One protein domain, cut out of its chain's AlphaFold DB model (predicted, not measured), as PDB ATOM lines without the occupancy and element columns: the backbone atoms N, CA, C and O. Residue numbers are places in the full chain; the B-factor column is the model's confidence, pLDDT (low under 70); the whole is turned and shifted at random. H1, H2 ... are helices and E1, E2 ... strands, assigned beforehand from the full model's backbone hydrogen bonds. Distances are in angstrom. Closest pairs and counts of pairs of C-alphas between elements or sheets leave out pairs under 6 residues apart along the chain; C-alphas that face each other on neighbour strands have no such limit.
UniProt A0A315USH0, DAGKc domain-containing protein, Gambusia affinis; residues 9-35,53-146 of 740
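This is residues 9 to 35 and 53 to 146 of the 740 residues of the protein "DAGKc domain-containing protein" of Gambusia affinis (UniProt A0A315USH0). Two strongly twisted sheets stand face to face with their strands crossed, a sandwich of E1 to E4 on one side and E5 to E7 on the other, and the closing helix H2 packs mainly on E5 and E6, with its flank also near E1 and E2. Residues 53 to 58 and residues 83 to 89, the latter including part of the small helix H1, stick out from this body. The printed part has 121 residues, with seven named strands and two named helices in the order E1 E2 E3 E4 E5 H1 E6 E7 H2; both sheets are antiparallel, in the orders E1 E2 E3 E4 and E5 E6 E7. The class is mixed, helices and strands. The whole is compact, with a radius of gyration of the C-alphas of 15.2 A, and spans 47 by 39 by 29 A.

E1, residues 9 to 14, E2, residues 17 to 24, and E3, residues 27 to 32, form a meander, each strand the antiparallel neighbour of the one before. E1 and E2 are a hairpin, with N 12 and O 19 at 2.9 A. E2 and E3 are a hairpin too, with N 22 and O 29 at 2.8 A. E4, residues 64 to 68, is the antiparallel neighbour of E3, with N 28 and O 67 at 2.8 A; E1 and E4 are the edge strands. In the other sheet E5, residues 72 to 77, is antiparallel to E6, residues 102 to 111, with N 107 and O 74 at 2.8 A. E6 and E7, residues 117 to 126, are a hairpin, with N 120 and O 108 at 2.8 A. The two sheets make a sandwich, two sheets face to face, 10.4 A centre to centre where they face each other, with strands at 68 degrees. The closest C-alphas of E1 and E7 are those of Phe 13 and His 125, 4.9 A apart. H2, residues 129 to 144, is on the sheet E5 E6 E7 at a height over the sheet of 8.6 A, over E5 and E6; on the local plane it stands at 27 degrees to E5, only just along the strands. Its closest C-alphas to E5 are those of Ile 136 and Val 75, 5.8 A apart. H2 is also on the sheet E1 E2 E3 E4, at a height of 10.9 A; each sheet with H2 on one face makes two layers. H1, residues 80 to 84, is on neither sheet and is apart from H2. In H2 every O i to N i+4 pair is within hydrogen-bond range; in H1 0 of 1 is, and 1 of 2 O i to N i+3 pairs.

E1 begins at C-alpha 9, (38.208, -1.522, 80.412). E2 is 21.9 A long, E3 17.1 A. E6 and E7 are the longest strands, each 29.0 A from first to last C-alpha; E6 begins at C-alpha 102, (36.824, -4.856, 63.699). H2 is 22.5 A long and ends at C-alpha 144, (25.389, 12.622, 75.726).

The two C-alphas farthest apart are those of Leu 53 and Arg 87, at 49.6 A. Residues 36 to 52 are not printed, and C-alphas 35 and 53 are 19.9 A apart across this cut, which falls in the link from E3 to E4. Of the links that are printed whole, H1 to E6 is long, with 17 residues. The mean pLDDT of the printed part is 78.1; residue 35, residues 53 to 63 and residues 79 to 99 are under 70.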
ATOM      1  N   CYS A   9      36.788  -1.199  80.444       94.75
ATOM      2  CA  CYS A   9      38.208  -1.522  80.412       94.75
ATOM      3  C   CYS A   9      38.414  -2.691  79.444       94.75
ATOM      4  O   CYS A   9      37.678  -3.675  79.505       94.75
ATOM      5  N   SER A  10      39.385  -2.608  78.538       93.62
ATOM      6  CA  SER A  10      39.637  -3.665  77.550       93.62
ATOM      7  C   SER A  10      41.089  -3.698  77.096       93.62
ATOM      8  O   SER A  10      41.768  -2.673  77.031       93.62
ATOM      9  N   GLU A  11      41.555  -4.889  76.733       93.44
ATOM     10  CA  GLU A  11      42.814  -5.065  76.020       93.44
ATOM     11  C   GLU A  11      42.560  -4.977  74.507       93.44
ATOM     12  O   GLU A  11      41.961  -5.878  73.922       93.44
ATOM     13  N   LEU A  12      43.009  -3.894  73.875       92.44
ATOM     14  CA  LEU A  12      42.788  -3.607  72.452       92.44
ATOM     15  C   LEU A  12      44.124  -3.506  71.699       92.44
ATOM     16  O   LEU A  12      45.200  -3.572  72.298       92.44
ATOM     17  N   PHE A  13      44.076  -3.337  70.376       90.12
ATOM     18  CA  PHE A  13      45.272  -3.143  69.553       90.12
ATOM     19  C   PHE A  13      45.317  -1.755  68.915       90.12
ATOM     20  O   PHE A  13      44.429  -1.372  68.158       90.12
ATOM     21  N   GLN A  14      46.400  -1.018  69.161       89.00
ATOM     22  CA  GLN A  14      46.700   0.242  68.487       89.00
ATOM     23  C   GLN A  14      47.798  -0.016  67.442       89.00
ATOM     24  O   GLN A  14      48.972  -0.207  67.774       89.00
ATOM     25  N   LYS A  15      47.420  -0.050  66.156       82.62
ATOM     26  CA  LYS A  15      48.273  -0.439  65.009       82.62
ATOM     27  C   LYS A  15      48.826  -1.871  65.124       82.62
ATOM     28  O   LYS A  15      48.267  -2.795  64.545       82.62
ATOM     29  N   HIS A  16      49.925  -2.057  65.856       79.69
ATOM     30  CA  HIS A  16      50.588  -3.353  66.096       79.69
ATOM     31  C   HIS A  16      50.960  -3.565  67.577       79.69
ATOM     32  O   HIS A  16      51.652  -4.525  67.916       79.69
ATOM     33  N   ARG A  17      50.536  -2.652  68.459       86.81
ATOM     34  CA  ARG A  17      50.836  -2.641  69.895       86.81
ATOM     35  C   ARG A  17      49.589  -3.053  70.670       86.81
ATOM     36  O   ARG A  17      48.499  -2.585  70.344       86.81
ATOM     37  N   LYS A  18      49.743  -3.914  71.676       90.44
ATOM     38  CA  LYS A  18      48.653  -4.287  72.588       90.44
ATOM     39  C   LYS A  18      48.546  -3.208  73.668       90.44
ATOM     40  O   LYS A  18      49.563  -2.862  74.266       90.44
ATOM     41  N   VAL A  19      47.353  -2.675  73.900       92.88
ATOM     42  CA  VAL A  19      47.107  -1.558  74.822       92.88
ATOM     43  C   VAL A  19      46.011  -1.905  75.831       92.88
ATOM     44  O   VAL A  19      45.003  -2.503  75.464       92.88
ATOM     45  N   GLU A  20      46.193  -1.520  77.097       94.12
ATOM     46  CA  GLU A  20      45.096  -1.464  78.075       94.12
ATOM     47  C   GLU A  20      44.391  -0.121  77.857       94.12
ATOM     48  O   GLU A  20      45.030   0.924  77.992       94.12
ATOM     49  N   VAL A  21      43.109  -0.150  77.488       94.88
ATOM     50  CA  VAL A  21      42.268   1.034  77.254       94.88
ATOM     51  C   VAL A  21      41.189   1.081  78.331       94.88
ATOM     52  O   VAL A  21      40.558   0.063  78.623       94.88
ATOM     53  N   VAL A  22      40.993   2.248  78.945       95.94
ATOM     54  CA  VAL A  22      40.092   2.453  80.086       95.94
ATOM     55  C   VAL A  22      39.327   3.761  79.922       95.94
ATOM     56  O   VAL A  22      39.939   4.809  79.726       95.94
ATOM     57  N   LEU A  23      38.001   3.710  80.055       95.75
ATOM     58  CA  LEU A  23      37.150   4.895  80.126       95.75
ATOM     59  C   LEU A  23      36.719   5.155  81.574       95.75
ATOM     60  O   LEU A  23      36.177   4.277  82.252       95.75
ATOM     61  N   TYR A  24      36.938   6.386  82.018       93.88
ATOM     62  CA  TYR A  24      36.425   6.957  83.258       93.88
ATOM     63  C   TYR A  24      35.440   8.087  82.904       93.88
ATOM     64  O   TYR A  24      35.580   8.669  81.829       93.88
ATOM     65  N   PRO A  25      34.526   8.500  83.807       90.69
ATOM     66  CA  PRO A  25      33.536   9.547  83.507       90.69
ATOM     67  C   PRO A  25      34.118  10.903  83.068       90.69
ATOM     68  O   PRO A  25      33.423  11.711  82.469       90.69
ATOM     69  N   ALA A  26      35.393  11.166  83.377       89.94
ATOM     70  CA  ALA A  26      36.077  12.413  83.034       89.94
ATOM     71  C   ALA A  26      37.142  12.267  81.929       89.94
ATOM     72  O   ALA A  26      37.509  13.268  81.322       89.94
ATOM     73  N   PHE A  27      37.672  11.065  81.672       93.56
ATOM     74  CA  PHE A  27      38.756  10.878  80.700       93.56
ATOM     75  C   PHE A  27      38.840   9.454  80.136       93.56
ATOM     76  O   PHE A  27      38.607   8.462  80.831       93.56
ATOM     77  N   LEU A  28      39.254   9.368  78.874       95.19
ATOM     78  CA  LEU A  28      39.728   8.159  78.213       95.19
ATOM     79  C   LEU A  28      41.244   8.040  78.429       95.19
ATOM     80  O   LEU A  28      41.980   9.006  78.225       95.19
ATOM     81  N   ALA A  29      41.722   6.858  78.813       94.94
ATOM     82  CA  ALA A  29      43.141   6.566  79.003       94.94
ATOM     83  C   ALA A  29      43.553   5.296  78.252       94.94
ATOM     84  O   ALA A  29      42.811   4.313  78.228       94.94
ATOM     85  N   TRP A  30      44.763   5.276  77.692       94.56
ATOM     86  CA  TRP A  30      45.378   4.051  77.181       94.56
ATOM     87  C   TRP A  30      46.891   4.020  77.401       94.56
ATOM     88  O   TRP A  30      47.557   5.053  77.461       94.56
ATOM     89  N   LYS A  31      47.453   2.816  77.527       92.62
ATOM     90  CA  LYS A  31      48.904   2.586  77.649       92.62
ATOM     91  C   LYS A  31      49.297   1.269  76.990       92.62
ATOM     92  O   LYS A  31      48.481   0.351  76.912       92.62
ATOM     93  N   GLU A  32      50.538   1.159  76.534       89.75
ATOM     94  CA  GLU A  32      51.061  -0.091  75.971       89.75
ATOM     95  C   GLU A  32      51.310  -1.147  77.058       89.75
ATOM     96  O   GLU A  32      51.780  -0.840  78.152       89.75
ATOM     97  N   ILE A  33      50.984  -2.403  76.749       86.31
ATOM     98  CA  ILE A  33      51.221  -3.546  77.632       86.31
ATOM     99  C   ILE A  33      52.593  -4.133  77.295       86.31
ATOM    100  O   ILE A  33      52.765  -4.807  76.274       86.31
ATOM    101  N   GLU A  34      53.577  -3.886  78.160       73.50
ATOM    102  CA  GLU A  34      54.924  -4.434  78.002       73.50
ATOM    103  C   GLU A  34      54.921  -5.971  77.999       73.50
ATOM    104  O   GLU A  34      54.335  -6.633  78.860       73.50
ATOM    105  N   LYS A  35      55.637  -6.571  77.040       55.25
ATOM    106  CA  LYS A  35      55.822  -8.027  76.972       55.25
ATOM    107  C   LYS A  35      56.848  -8.475  78.015       55.25
ATOM    108  O   LYS A  35      58.041  -8.533  77.725       55.25
ATOM    109  N   LEU A  53      46.197  -1.676  92.346       32.81
ATOM    110  CA  LEU A  53      46.919  -0.648  93.110       32.81
ATOM    111  C   LEU A  53      47.742   0.301  92.224       32.81
ATOM    112  O   LEU A  53      47.817   1.497  92.501       32.81
ATOM    113  N   ASN A  54      48.331  -0.200  91.133       37.38
ATOM    114  CA  ASN A  54      49.264   0.591  90.326       37.38
ATOM    115  C   ASN A  54      48.577   1.731  89.536       37.38
ATOM    116  O   ASN A  54      49.188   2.766  89.277       37.38
ATOM    117  N   TRP A  55      47.284   1.591  89.213       44.19
ATOM    118  CA  TRP A  55      46.486   2.655  88.582       44.19
ATOM    119  C   TRP A  55      46.223   3.858  89.507       44.19
ATOM    120  O   TRP A  55      45.955   4.946  89.005       44.19
ATOM    121  N   GLN A  56      46.287   3.686  90.832       36.47
ATOM    122  CA  GLN A  56      45.902   4.721  91.803       36.47
ATOM    123  C   GLN A  56      47.070   5.626  92.238       36.47
ATOM    124  O   GLN A  56      46.836   6.659  92.859       36.47
ATOM    125  N   PHE A  57      48.313   5.265  91.885       36.03
ATOM    126  CA  PHE A  57      49.528   6.008  92.255       36.03
ATOM    127  C   PHE A  57      50.451   6.390  91.079       36.03
ATOM    128  O   PHE A  57      51.276   7.278  91.259       36.03
ATOM    129  N   ASN A  58      50.331   5.780  89.887       35.91
ATOM    130  CA  ASN A  58      51.311   5.938  88.792       35.91
ATOM    131  C   ASN A  58      50.728   6.411  87.439       35.91
ATOM    132  O   ASN A  58      51.054   5.856  86.386       35.91
ATOM    133  N   LEU A  59      49.947   7.504  87.424       41.56
ATOM    134  CA  LEU A  59      49.714   8.265  86.174       41.56
ATOM    135  C   LEU A  59      50.999   8.951  85.646       41.56
ATOM    136  O   LEU A  59      51.043   9.397  84.506       41.56
ATOM    137  N   SER A  60      52.061   9.002  86.452       35.66
ATOM    138  CA  SER A  60      53.372   9.595  86.161       35.66
ATOM    139  C   SER A  60      54.342   8.667  85.408       35.66
ATOM    140  O   SER A  60      55.553   8.765  85.595       35.66
ATOM    141  N   THR A  61      53.842   7.740  84.583       41.22
ATOM    142  CA  THR A  61      54.677   6.815  83.789       41.22
ATOM    143  C   THR A  61      54.669   7.186  82.303       41.22
ATOM    144  O   THR A  61      53.619   7.455  81.724       41.22
ATOM    145  N   GLU A  62      55.849   7.194  81.673       49.78
ATOM    146  CA  GLU A  62      56.149   7.908  80.410       49.78
ATOM    147  C   GLU A  62      55.414   7.416  79.140       49.78
ATOM    148  O   GLU A  62      55.671   7.906  78.043       49.78
ATOM    149  N   HIS A  63      54.516   6.437  79.266       61.44
ATOM    150  CA  HIS A  63      53.847   5.754  78.152       61.44
ATOM    151  C   HIS A  63      52.311   5.683  78.284       61.44
ATOM    152  O   HIS A  63      51.660   5.001  77.488       61.44
ATOM    153  N   CYS A  64      51.711   6.383  79.256       79.62
ATOM    154  CA  CYS A  64      50.258   6.547  79.321       79.62
ATOM    155  C   CYS A  64      49.811   7.773  78.508       79.62
ATOM    156  O   CYS A  64      50.389   8.851  78.622       79.62
ATOM    157  N   GLN A  65      48.778   7.606  77.683       89.50
ATOM    158  CA  GLN A  65      48.109   8.686  76.960       89.50
ATOM    159  C   GLN A  65      46.695   8.869  77.521       89.50
ATOM    160  O   GLN A  65      46.011   7.889  77.819       89.50
ATOM    161  N   THR A  66      46.264  10.121  77.658       92.31
ATOM    162  CA  THR A  66      44.953  10.501  78.202       92.31
ATOM    163  C   THR A  66      44.305  11.596  77.358       92.31
ATOM    164  O   THR A  66      44.999  12.404  76.737       92.31
ATOM    165  N   VAL A  67      42.973  11.607  77.335       93.38
ATOM    166  CA  VAL A  67      42.109  12.588  76.658       93.38
ATOM    167  C   VAL A  67      40.894  12.821  77.554       93.38
ATOM    168  O   VAL A  67      40.299  11.846  78.014       93.38
ATOM    169  N   GLU A  68      40.514  14.069  77.825       93.19
ATOM    170  CA  GLU A  68      39.309  14.339  78.624       93.19
ATOM    171  C   GLU A  68      38.034  14.030  77.821       93.19
ATOM    172  O   GLU A  68      37.997  14.198  76.604       93.19
ATOM    173  N   VAL A  69      36.971  13.557  78.477       92.88
ATOM    174  CA  VAL A  69      35.732  13.138  77.785       92.88
ATOM    175  C   VAL A  69      35.064  14.312  77.056       92.88
ATOM    176  O   VAL A  69      34.541  14.128  75.959       92.88
ATOM    177  N   CYS A  70      35.163  15.526  77.600       91.75
ATOM    178  CA  CYS A  70      34.731  16.764  76.943       91.75
ATOM    179  C   CYS A  70      35.521  17.101  75.663       91.75
ATOM    180  O   CYS A  70      34.992  17.772  74.781       91.75
ATOM    181  N   GLU A  71      36.752  16.604  75.515       93.69
ATOM    182  CA  GLU A  71      37.601  16.829  74.340       93.69
ATOM    183  C   GLU A  71      37.360  15.807  73.219       93.69
ATOM    184  O   GLU A  71      37.897  15.959  72.117       93.69
ATOM    185  N   ILE A  72      36.555  14.767  73.461       95.75
ATOM    186  CA  ILE A  72      36.215  13.765  72.448       95.75
ATOM    187  C   ILE A  72      35.218  14.372  71.450       95.75
ATOM    188  O   ILE A  72      34.034  14.568  71.717       95.75
ATOM    189  N   VAL A  73      35.705  14.637  70.240       95.88
ATOM    190  CA  VAL A  73      34.919  15.125  69.100       95.88
ATOM    191  C   VAL A  73      33.908  14.071  68.658       95.88
ATOM    192  O   VAL A  73      32.767  14.427  68.389       95.88
ATOM    193  N   ALA A  74      34.294  12.796  68.575       96.06
ATOM    194  CA  ALA A  74      33.411  11.724  68.112       96.06
ATOM    195  C   ALA A  74      33.931  10.330  68.479       96.06
ATOM    196  O   ALA A  74      35.127  10.143  68.707       96.06
ATOM    197  N   VAL A  75      33.046   9.338  68.410       95.50
ATOM    198  CA  VAL A  75      33.406   7.917  68.340       95.50
ATOM    199  C   VAL A  75      32.536   7.235  67.281       95.50
ATOM    200  O   VAL A  75      31.323   7.434  67.252       95.50
ATOM    201  N   HIS A  76      33.152   6.473  66.379       90.88
ATOM    202  CA  HIS A  76      32.462   5.827  65.256       90.88
ATOM    203  C   HIS A  76      33.157   4.522  64.838       90.88
ATOM    204  O   HIS A  76      34.312   4.276  65.208       90.88
ATOM    205  N   LYS A  77      32.479   3.686  64.042       90.31
ATOM    206  CA  LYS A  77      33.086   2.482  63.468       90.31
ATOM    207  C   LYS A  77      34.036   2.901  62.346       90.31
ATOM    208  O   LYS A  77      33.783   3.862  61.620       90.31
ATOM    209  N   THR A  78      35.164   2.213  62.180       76.06
ATOM    210  CA  THR A  78      36.157   2.616  61.160       76.06
ATOM    211  C   THR A  78      35.675   2.365  59.719       76.06
ATOM    212  O   THR A  78      36.220   2.942  58.782       76.06
ATOM    213  N   GLU A  79      34.632   1.553  59.537       61.59
ATOM    214  CA  GLU A  79      33.976   1.300  58.244       61.59
ATOM    215  C   GLU A  79      33.218   2.543  57.717       61.59
ATOM    216  O   GLU A  79      33.247   2.814  56.517       61.59
ATOM    217  N   ASP A  80      32.635   3.355  58.609       53.66
ATOM    218  CA  ASP A  80      31.699   4.442  58.265       53.66
ATOM    219  C   ASP A  80      32.349   5.618  57.502       53.66
ATOM    220  O   ASP A  80      31.677   6.363  56.785       53.66
ATOM    221  N   GLU A  81      33.673   5.806  57.611       48.03
ATOM    222  CA  GLU A  81      34.370   6.869  56.865       48.03
ATOM    223  C   GLU A  81      34.492   6.583  55.362       48.03
ATOM    224  O   GLU A  81      34.709   7.519  54.589       48.03
ATOM    225  N   VAL A  82      34.353   5.325  54.925       40.38
ATOM    226  CA  VAL A  82      34.579   4.954  53.519       40.38
ATOM    227  C   VAL A  82      33.476   5.518  52.617       40.38
ATOM    228  O   VAL A  82      33.790   6.128  51.592       40.38
ATOM    229  N   ASP A  83      32.209   5.416  53.029       37.59
ATOM    230  CA  ASP A  83      31.079   6.015  52.302       37.59
ATOM    231  C   ASP A  83      31.041   7.548  52.448       37.59
ATOM    232  O   ASP A  83      30.697   8.266  51.505       37.59
ATOM    233  N   ALA A  84      31.468   8.087  53.596       40.75
ATOM    234  CA  ALA A  84      31.458   9.529  53.850       40.75
ATOM    235  C   ALA A  84      32.509  10.328  53.044       40.75
ATOM    236  O   ALA A  84      32.344  11.535  52.844       40.75
ATOM    237  N   GLN A  85      33.600   9.696  52.586       40.69
ATOM    238  CA  GLN A  85      34.764  10.384  51.993       40.69
ATOM    239  C   GLN A  85      34.886  10.279  50.458       40.69
ATOM    240  O   GLN A  85      35.919  10.662  49.896       40.69
ATOM    241  N   ALA A  86      33.826   9.858  49.752       36.19
ATOM    242  CA  ALA A  86      33.778   9.579  48.303       36.19
ATOM    243  C   ALA A  86      34.050  10.765  47.329       36.19
ATOM    244  O   ALA A  86      33.695  10.706  46.150       36.19
ATOM    245  N   ARG A  87      34.675  11.863  47.783       38.59
ATOM    246  CA  ARG A  87      35.075  13.036  46.974       38.59
ATOM    247  C   ARG A  87      36.517  13.516  47.217       38.59
ATOM    248  O   ARG A  87      36.845  14.653  46.882       38.59
ATOM    249  N   SER A  88      37.400  12.680  47.770       32.06
ATOM    250  CA  SER A  88      38.835  12.998  47.894       32.06
ATOM    251  C   SER A  88      39.730  11.829  47.450       32.06
ATOM    252  O   SER A  88      39.316  10.677  47.574       32.06
ATOM    253  N   PRO A  89      40.935  12.080  46.892       31.27
ATOM    254  CA  PRO A  89      41.821  11.006  46.451       31.27
ATOM    255  C   PRO A  89      42.317  10.190  47.657       31.27
ATOM    256  O   PRO A  89      42.698  10.782  48.674       31.27
ATOM    257  N   PRO A  90      42.350   8.847  47.568       32.44
ATOM    258  CA  PRO A  90      42.568   7.997  48.729       32.44
ATOM    259  C   PRO A  90      43.962   8.200  49.327       32.44
ATOM    260  O   PRO A  90      44.987   7.855  48.730       32.44
ATOM    261  N   LYS A  91      43.999   8.697  50.567       37.97
ATOM    262  CA  LYS A  91      45.148   8.475  51.453       37.97
ATOM    263  C   LYS A  91      45.323   6.963  51.612       37.97
ATOM    264  O   LYS A  91      44.340   6.229  51.659       37.97
ATOM    265  N   ARG A  92      46.568   6.486  51.716       33.62
ATOM    266  CA  ARG A  92      46.850   5.060  51.950       33.62
ATOM    267  C   ARG A  92      46.346   4.640  53.334       33.62
ATOM    268  O   ARG A  92      47.072   4.767  54.316       33.62
ATOM    269  N   ILE A  93      45.115   4.143  53.392       44.09
ATOM    270  CA  ILE A  93      44.598   3.383  54.529       44.09
ATOM    271  C   ILE A  93      45.408   2.083  54.596       44.09
ATOM    272  O   ILE A  93      45.593   1.405  53.581       44.09
ATOM    273  N   ASN A  94      45.936   1.749  55.774       43.12
ATOM    274  CA  ASN A  94      46.562   0.447  55.991       43.12
ATOM    275  C   ASN A  94      45.474  -0.624  55.866       43.12
ATOM    276  O   ASN A  94      44.447  -0.511  56.532       43.12
ATOM    277  N   GLN A  95      45.693  -1.654  55.043       42.53
ATOM    278  CA  GLN A  95      44.747  -2.769  54.950       42.53
ATOM    279  C   GLN A  95      44.499  -3.368  56.347       42.53
ATOM    280  O   GLN A  95      45.461  -3.490  57.118       42.53
ATOM    281  N   PRO A  96      43.249  -3.733  56.689       48.84
ATOM    282  CA  PRO A  96      42.945  -4.322  57.986       48.84
ATOM    283  C   PRO A  96      43.769  -5.598  58.169       48.84
ATOM    284  O   PRO A  96      43.785  -6.480  57.308       48.84
ATOM    285  N   SER A  97      44.487  -5.692  59.288       51.88
ATOM    286  CA  SER A  97      45.263  -6.888  59.602       51.88
ATOM    287  C   SER A  97      44.309  -8.076  59.775       51.88
ATOM    288  O   SER A  97      43.416  -7.972  60.619       51.88
ATOM    289  N   PRO A  98      44.507  -9.221  59.091       56.72
ATOM    290  CA  PRO A  98      43.553 -10.344  59.077       56.72
ATOM    291  C   PRO A  98      43.402 -11.089  60.420       56.72
ATOM    292  O   PRO A  98      42.803 -12.156  60.473       56.72
ATOM    293  N   GLN A  99      43.956 -10.541  61.504       63.66
ATOM    294  CA  GLN A  99      43.856 -11.039  62.874       63.66
ATOM    295  C   GLN A  99      42.882 -10.212  63.746       63.66
ATOM    296  O   GLN A  99      42.433 -10.712  64.771       63.66
ATOM    297  N   TYR A 100      42.542  -8.978  63.340       74.25
ATOM    298  CA  TYR A 100      41.646  -8.063  64.068       74.25
ATOM    299  C   TYR A 100      40.769  -7.308  63.049       74.25
ATOM    300  O   TYR A 100      41.181  -6.249  62.563       74.25
ATOM    301  N   PRO A 101      39.619  -7.879  62.642       80.69
ATOM    302  CA  PRO A 101      38.819  -7.343  61.539       80.69
ATOM    303  C   PRO A 101      38.005  -6.102  61.924       80.69
ATOM    304  O   PRO A 101      37.685  -5.300  61.052       80.69
ATOM    305  N   HIS A 102      37.686  -5.927  63.208       89.12
ATOM    306  CA  HIS A 102      36.824  -4.856  63.699       89.12
ATOM    307  C   HIS A 102      37.648  -3.717  64.312       89.12
ATOM    308  O   HIS A 102      38.684  -3.948  64.944       89.12
ATOM    309  N   ALA A 103      37.187  -2.479  64.135       92.25
ATOM    310  CA  ALA A 103      37.826  -1.301  64.706       92.25
ATOM    311  C   ALA A 103      36.834  -0.156  64.944       92.25
ATOM    312  O   ALA A 103      35.882   0.032  64.179       92.25
ATOM    313  N   PHE A 104      37.111   0.632  65.982       94.56
ATOM    314  CA  PHE A 104      36.472   1.921  66.227       94.56
ATOM    315  C   PHE A 104      37.524   3.030  66.290       94.56
ATOM    316  O   PHE A 104      38.668   2.811  66.703       94.56
ATOM    317  N   THR A 105      37.130   4.230  65.880       95.56
ATOM    318  CA  THR A 105      37.962   5.433  65.933       95.56
ATOM    319  C   THR A 105      37.360   6.416  66.926       95.56
ATOM    320  O   THR A 105      36.174   6.730  66.848       95.56
ATOM    321  N   VAL A 106      38.191   6.922  67.836       96.50
ATOM    322  CA  VAL A 106      37.883   8.072  68.691       96.50
ATOM    323  C   VAL A 106      38.564   9.301  68.091       96.50
ATOM    324  O   VAL A 106      39.794   9.362  68.006       96.50
ATOM    325  N   SER A 107      37.767  10.279  67.673       97.00
ATOM    326  CA  SER A 107      38.233  11.612  67.291       97.00
ATOM    327  C   SER A 107      38.252  12.518  68.513       97.00
ATOM    328  O   SER A 107      37.273  12.568  69.252       97.00
ATOM    329  N   TYR A 108      39.320  13.287  68.706       95.81
ATOM    330  CA  TYR A 108      39.463  14.186  69.849       95.81
ATOM    331  C   TYR A 108      40.212  15.480  69.514       95.81
ATOM    332  O   TYR A 108      40.954  15.573  68.529       95.81
ATOM    333  N   VAL A 109      40.003  16.508  70.335       95.12
ATOM    334  CA  VAL A 109      40.724  17.777  70.262       95.12
ATOM    335  C   VAL A 109      42.172  17.567  70.688       95.12
ATOM    336  O   VAL A 109      42.465  17.041  71.755       95.12
ATOM    337  N   ARG A 110      43.109  18.051  69.874       92.19
ATOM    338  CA  ARG A 110      44.513  18.185  70.260       92.19
ATOM    339  C   ARG A 110      44.966  19.623  70.063       92.19
ATOM    340  O   ARG A 110      45.102  20.091  68.928       92.19
ATOM    341  N   ARG A 111      45.234  20.315  71.170       88.94
ATOM    342  CA  ARG A 111      45.832  21.658  71.170       88.94
ATOM    343  C   ARG A 111      47.251  21.610  70.601       88.94
ATOM    344  O   ARG A 111      47.966  20.612  70.734       88.94
ATOM    345  N   THR A 112      47.666  22.684  69.942       88.19
ATOM    346  CA  THR A 112      49.010  22.831  69.365       88.19
ATOM    347  C   THR A 112      49.574  24.227  69.662       88.19
ATOM    348  O   THR A 112      49.022  24.966  70.475       88.19
ATOM    349  N   ARG A 113      50.720  24.592  69.072       83.62
ATOM    350  CA  ARG A 113      51.317  25.927  69.271       83.62
ATOM    351  C   ARG A 113      50.438  27.012  68.628       83.62
ATOM    352  O   ARG A 113      49.702  26.726  67.689       83.62
ATOM    353  N   GLN A 114      50.574  28.255  69.099       79.31
ATOM    354  CA  GLN A 114      49.867  29.430  68.553       79.31
ATOM    355  C   GLN A 114      48.329  29.300  68.614       79.31
ATOM    356  O   GLN A 114      47.640  29.648  67.662       79.31
ATOM    357  N   HIS A 115      47.805  28.757  69.720       82.25
ATOM    358  CA  HIS A 115      46.367  28.587  70.002       82.25
ATOM    359  C   HIS A 115      45.596  27.674  69.026       82.25
ATOM    360  O   HIS A 115      44.402  27.470  69.190       82.25
ATOM    361  N   LEU A 116      46.264  27.048  68.050       90.00
ATOM    362  CA  LEU A 116      45.615  26.214  67.033       90.00
ATOM    363  C   LEU A 116      45.186  24.848  67.585       90.00
ATOM    364  O   LEU A 116      46.027  24.062  68.035       90.00
ATOM    365  N   TRP A 117      43.901  24.513  67.468       92.88
ATOM    366  CA  TRP A 117      43.347  23.204  67.832       92.88
ATOM    367  C   TRP A 117      43.200  22.309  66.598       92.88
ATOM    368  O   TRP A 117      42.900  22.779  65.501       92.88
ATOM    369  N   ARG A 118      43.420  20.999  66.737       94.12
ATOM    370  CA  ARG A 118      43.323  20.051  65.616       94.12
ATOM    371  C   ARG A 118      42.601  18.775  66.037       94.12
ATOM    372  O   ARG A 118      43.060  18.092  66.950       94.12
ATOM    373  N   CYS A 119      41.536  18.423  65.315       94.19
ATOM    374  CA  CYS A 119      40.924  17.100  65.409       94.19
ATOM    375  C   CYS A 119      41.994  16.036  65.112       94.19
ATOM    376  O   CYS A 119      42.736  16.154  64.130       94.19
ATOM    377  N   THR A 120      42.133  15.060  66.000       93.62
ATOM    378  CA  THR A 120      43.131  13.990  65.945       93.62
ATOM    379  C   THR A 120      42.431  12.667  66.213       93.62
ATOM    380  O   THR A 120      41.566  12.599  67.077       93.62
ATOM    381  N   ASP A 121      42.804  11.628  65.470       94.31
ATOM    382  CA  ASP A 121      42.100  10.346  65.474       94.31
ATOM    383  C   ASP A 121      42.967   9.245  66.091       94.31
ATOM    384  O   ASP A 121      44.137   9.081  65.722       94.31
ATOM    385  N   VAL A 122      42.386   8.469  67.009       93.69
ATOM    386  CA  VAL A 122      42.965   7.225  67.526       93.69
ATOM    387  C   VAL A 122      42.037   6.050  67.222       93.69
ATOM    388  O   VAL A 122      40.894   6.005  67.664       93.69
ATOM    389  N   THR A 123      42.542   5.092  66.447       94.94
ATOM    390  CA  THR A 123      41.823   3.866  66.082       94.94
ATOM    391  C   THR A 123      42.288   2.705  66.952       94.94
ATOM    392  O   THR A 123      43.493   2.439  67.051       94.94
ATOM    393  N   PHE A 124      41.328   2.003  67.549       94.31
ATOM    394  CA  PHE A 124      41.541   0.783  68.315       94.31
ATOM    395  C   PHE A 124      40.913  -0.398  67.573       94.31
ATOM    396  O   PHE A 124      39.747  -0.357  67.187       94.31
ATOM    397  N   HIS A 125      41.697  -1.456  67.381       92.25
ATOM    398  CA  HIS A 125      41.261  -2.696  66.749       92.25
ATOM    399  C   HIS A 125      40.886  -3.728  67.817       92.25
ATOM    400  O   HIS A 125      41.592  -3.877  68.823       92.25
ATOM    401  N   CYS A 126      39.800  -4.460  67.575       89.12
ATOM    402  CA  CYS A 126      39.294  -5.529  68.429       89.12
ATOM    403  C   CYS A 126      39.128  -6.836  67.622       89.12
ATOM    404  O   CYS A 126      39.024  -6.827  66.393       89.12
ATOM    405  N   ALA A 127      39.140  -7.981  68.310       84.50
ATOM    406  CA  ALA A 127      38.895  -9.289  67.689       84.50
ATOM    407  C   ALA A 127      37.396  -9.645  67.607       84.50
ATOM    408  O   ALA A 127      37.013 -10.472  66.786       84.50
ATOM    409  N   ASP A 128      36.572  -9.021  68.449       87.94
ATOM    410  CA  ASP A 128      35.149  -9.306  68.639       87.94
ATOM    411  C   ASP A 128      34.339  -8.023  68.430       87.94
ATOM    412  O   ASP A 128      34.585  -7.019  69.104       87.94
ATOM    413  N   GLN A 129      33.377  -8.061  67.506       89.69
ATOM    414  CA  GLN A 129      32.525  -6.919  67.191       89.69
ATOM    415  C   GLN A 129      31.786  -6.390  68.428       89.69
ATOM    416  O   GLN A 129      31.681  -5.175  68.574       89.69
ATOM    417  N   GLN A 130      31.349  -7.263  69.348       91.50
ATOM    418  CA  GLN A 130      30.597  -6.847  70.539       91.50
ATOM    419  C   GLN A 130      31.398  -5.874  71.408       91.50
ATOM    420  O   GLN A 130      30.838  -4.917  71.935       91.50
ATOM    421  N   ILE A 131      32.720  -6.064  71.500       91.50
ATOM    422  CA  ILE A 131      33.611  -5.151  72.220       91.50
ATOM    423  C   ILE A 131      33.665  -3.795  71.505       91.50
ATOM    424  O   ILE A 131      33.483  -2.764  72.148       91.50
ATOM    425  N   CYS A 132      33.893  -3.766  70.188       92.12
ATOM    426  CA  CYS A 132      33.943  -2.500  69.448       92.12
ATOM    427  C   CYS A 132      32.602  -1.736  69.513       92.12
ATOM    428  O   CYS A 132      32.608  -0.531  69.769       92.12
ATOM    429  N   ASP A 133      31.469  -2.425  69.354       93.69
ATOM    430  CA  ASP A 133      30.134  -1.821  69.419       93.69
ATOM    431  C   ASP A 133      29.825  -1.299  70.841       93.69
ATOM    432  O   ASP A 133      29.337  -0.178  70.993       93.69
ATOM    433  N   GLN A 134      30.207  -2.040  71.893       95.12
ATOM    434  CA  GLN A 134      30.088  -1.592  73.288       95.12
ATOM    435  C   GLN A 134      30.931  -0.335  73.569       95.12
ATOM    436  O   GLN A 134      30.452   0.589  74.227       95.12
ATOM    437  N   TRP A 135      32.166  -0.260  73.062       95.62
ATOM    438  CA  TRP A 135      33.012   0.930  73.220       95.62
ATOM    439  C   TRP A 135      32.431   2.161  72.514       95.62
ATOM    440  O   TRP A 135      32.501   3.260  73.072       95.62
ATOM    441  N   ILE A 136      31.827   1.990  71.332       94.88
ATOM    442  CA  ILE A 136      31.114   3.060  70.615       94.88
ATOM    443  C   ILE A 136      29.886   3.514  71.416       94.88
ATOM    444  O   ILE A 136      29.710   4.716  71.619       94.88
ATOM    445  N   GLN A 137      29.058   2.581  71.903       95.88
ATOM    446  CA  GLN A 137      27.864   2.896  72.692       95.88
ATOM    447  C   GLN A 137      28.227   3.657  73.974       95.88
ATOM    448  O   GLN A 137      27.802   4.796  74.153       95.88
ATOM    449  N   VAL A 138      29.052   3.064  74.840       95.81
ATOM    450  CA  VAL A 138      29.362   3.606  76.174       95.81
ATOM    451  C   VAL A 138      30.084   4.958  76.085       95.81
ATOM    452  O   VAL A 138      29.848   5.851  76.897       95.81
ATOM    453  N   THR A 139      30.930   5.159  75.070       95.12
ATOM    454  CA  THR A 139      31.590   6.457  74.855       95.12
ATOM    455  C   THR A 139      30.594   7.520  74.363       95.12
ATOM    456  O   THR A 139      30.653   8.657  74.828       95.12
ATOM    457  N   ASN A 140      29.631   7.168  73.500       94.62
ATOM    458  CA  ASN A 140      28.543   8.077  73.110       94.62
ATOM    459  C   ASN A 140      27.574   8.382  74.268       94.62
ATOM    460  O   ASN A 140      27.090   9.507  74.371       94.62
ATOM    461  N   GLU A 141      27.327   7.430  75.171       94.62
ATOM    462  CA  GLU A 141      26.566   7.665  76.407       94.62
ATOM    463  C   GLU A 141      27.269   8.690  77.310       94.62
ATOM    464  O   GLU A 141      26.624   9.602  77.816       94.62
ATOM    465  N   GLN A 142      28.597   8.616  77.468       94.44
ATOM    466  CA  GLN A 142      29.333   9.650  78.212       94.44
ATOM    467  C   GLN A 142      29.309  11.017  77.513       94.44
ATOM    468  O   GLN A 142      29.180  12.039  78.183       94.44
ATOM    469  N   LEU A 143      29.371  11.055  76.178       92.75
ATOM    470  CA  LEU A 143      29.227  12.301  75.417       92.75
ATOM    471  C   LEU A 143      27.827  12.919  75.535       92.75
ATOM    472  O   LEU A 143      27.709  14.142  75.529       92.75
ATOM    473  N   SER A 144      26.767  12.114  75.654       91.50
ATOM    474  CA  SER A 144      25.389  12.622  75.726       91.50
ATOM    475  C   SER A 144      25.031  13.252  77.080       91.50
ATOM    476  O   SER A 144      24.094  14.050  77.143       91.50
ATOM    477  N   ILE A 145      25.812  12.958  78.128       92.44
ATOM    478  CA  ILE A 145      25.734  13.579  79.464       92.44
ATOM    479  C   ILE A 145      26.292  15.019  79.459       92.44
ATOM    480  O   ILE A 145      25.941  15.819  80.328       92.44
ATOM    481  N   LEU A 146      27.128  15.387  78.479       89.00
ATOM    482  CA  LEU A 146      27.729  16.721  78.366       89.00
ATOM    483  C   LEU A 146      26.703  17.762  77.885       89.00
ATOM    484  O   LEU A 146      26.596  18.061  76.696       89.00
TER     485      LEU A 146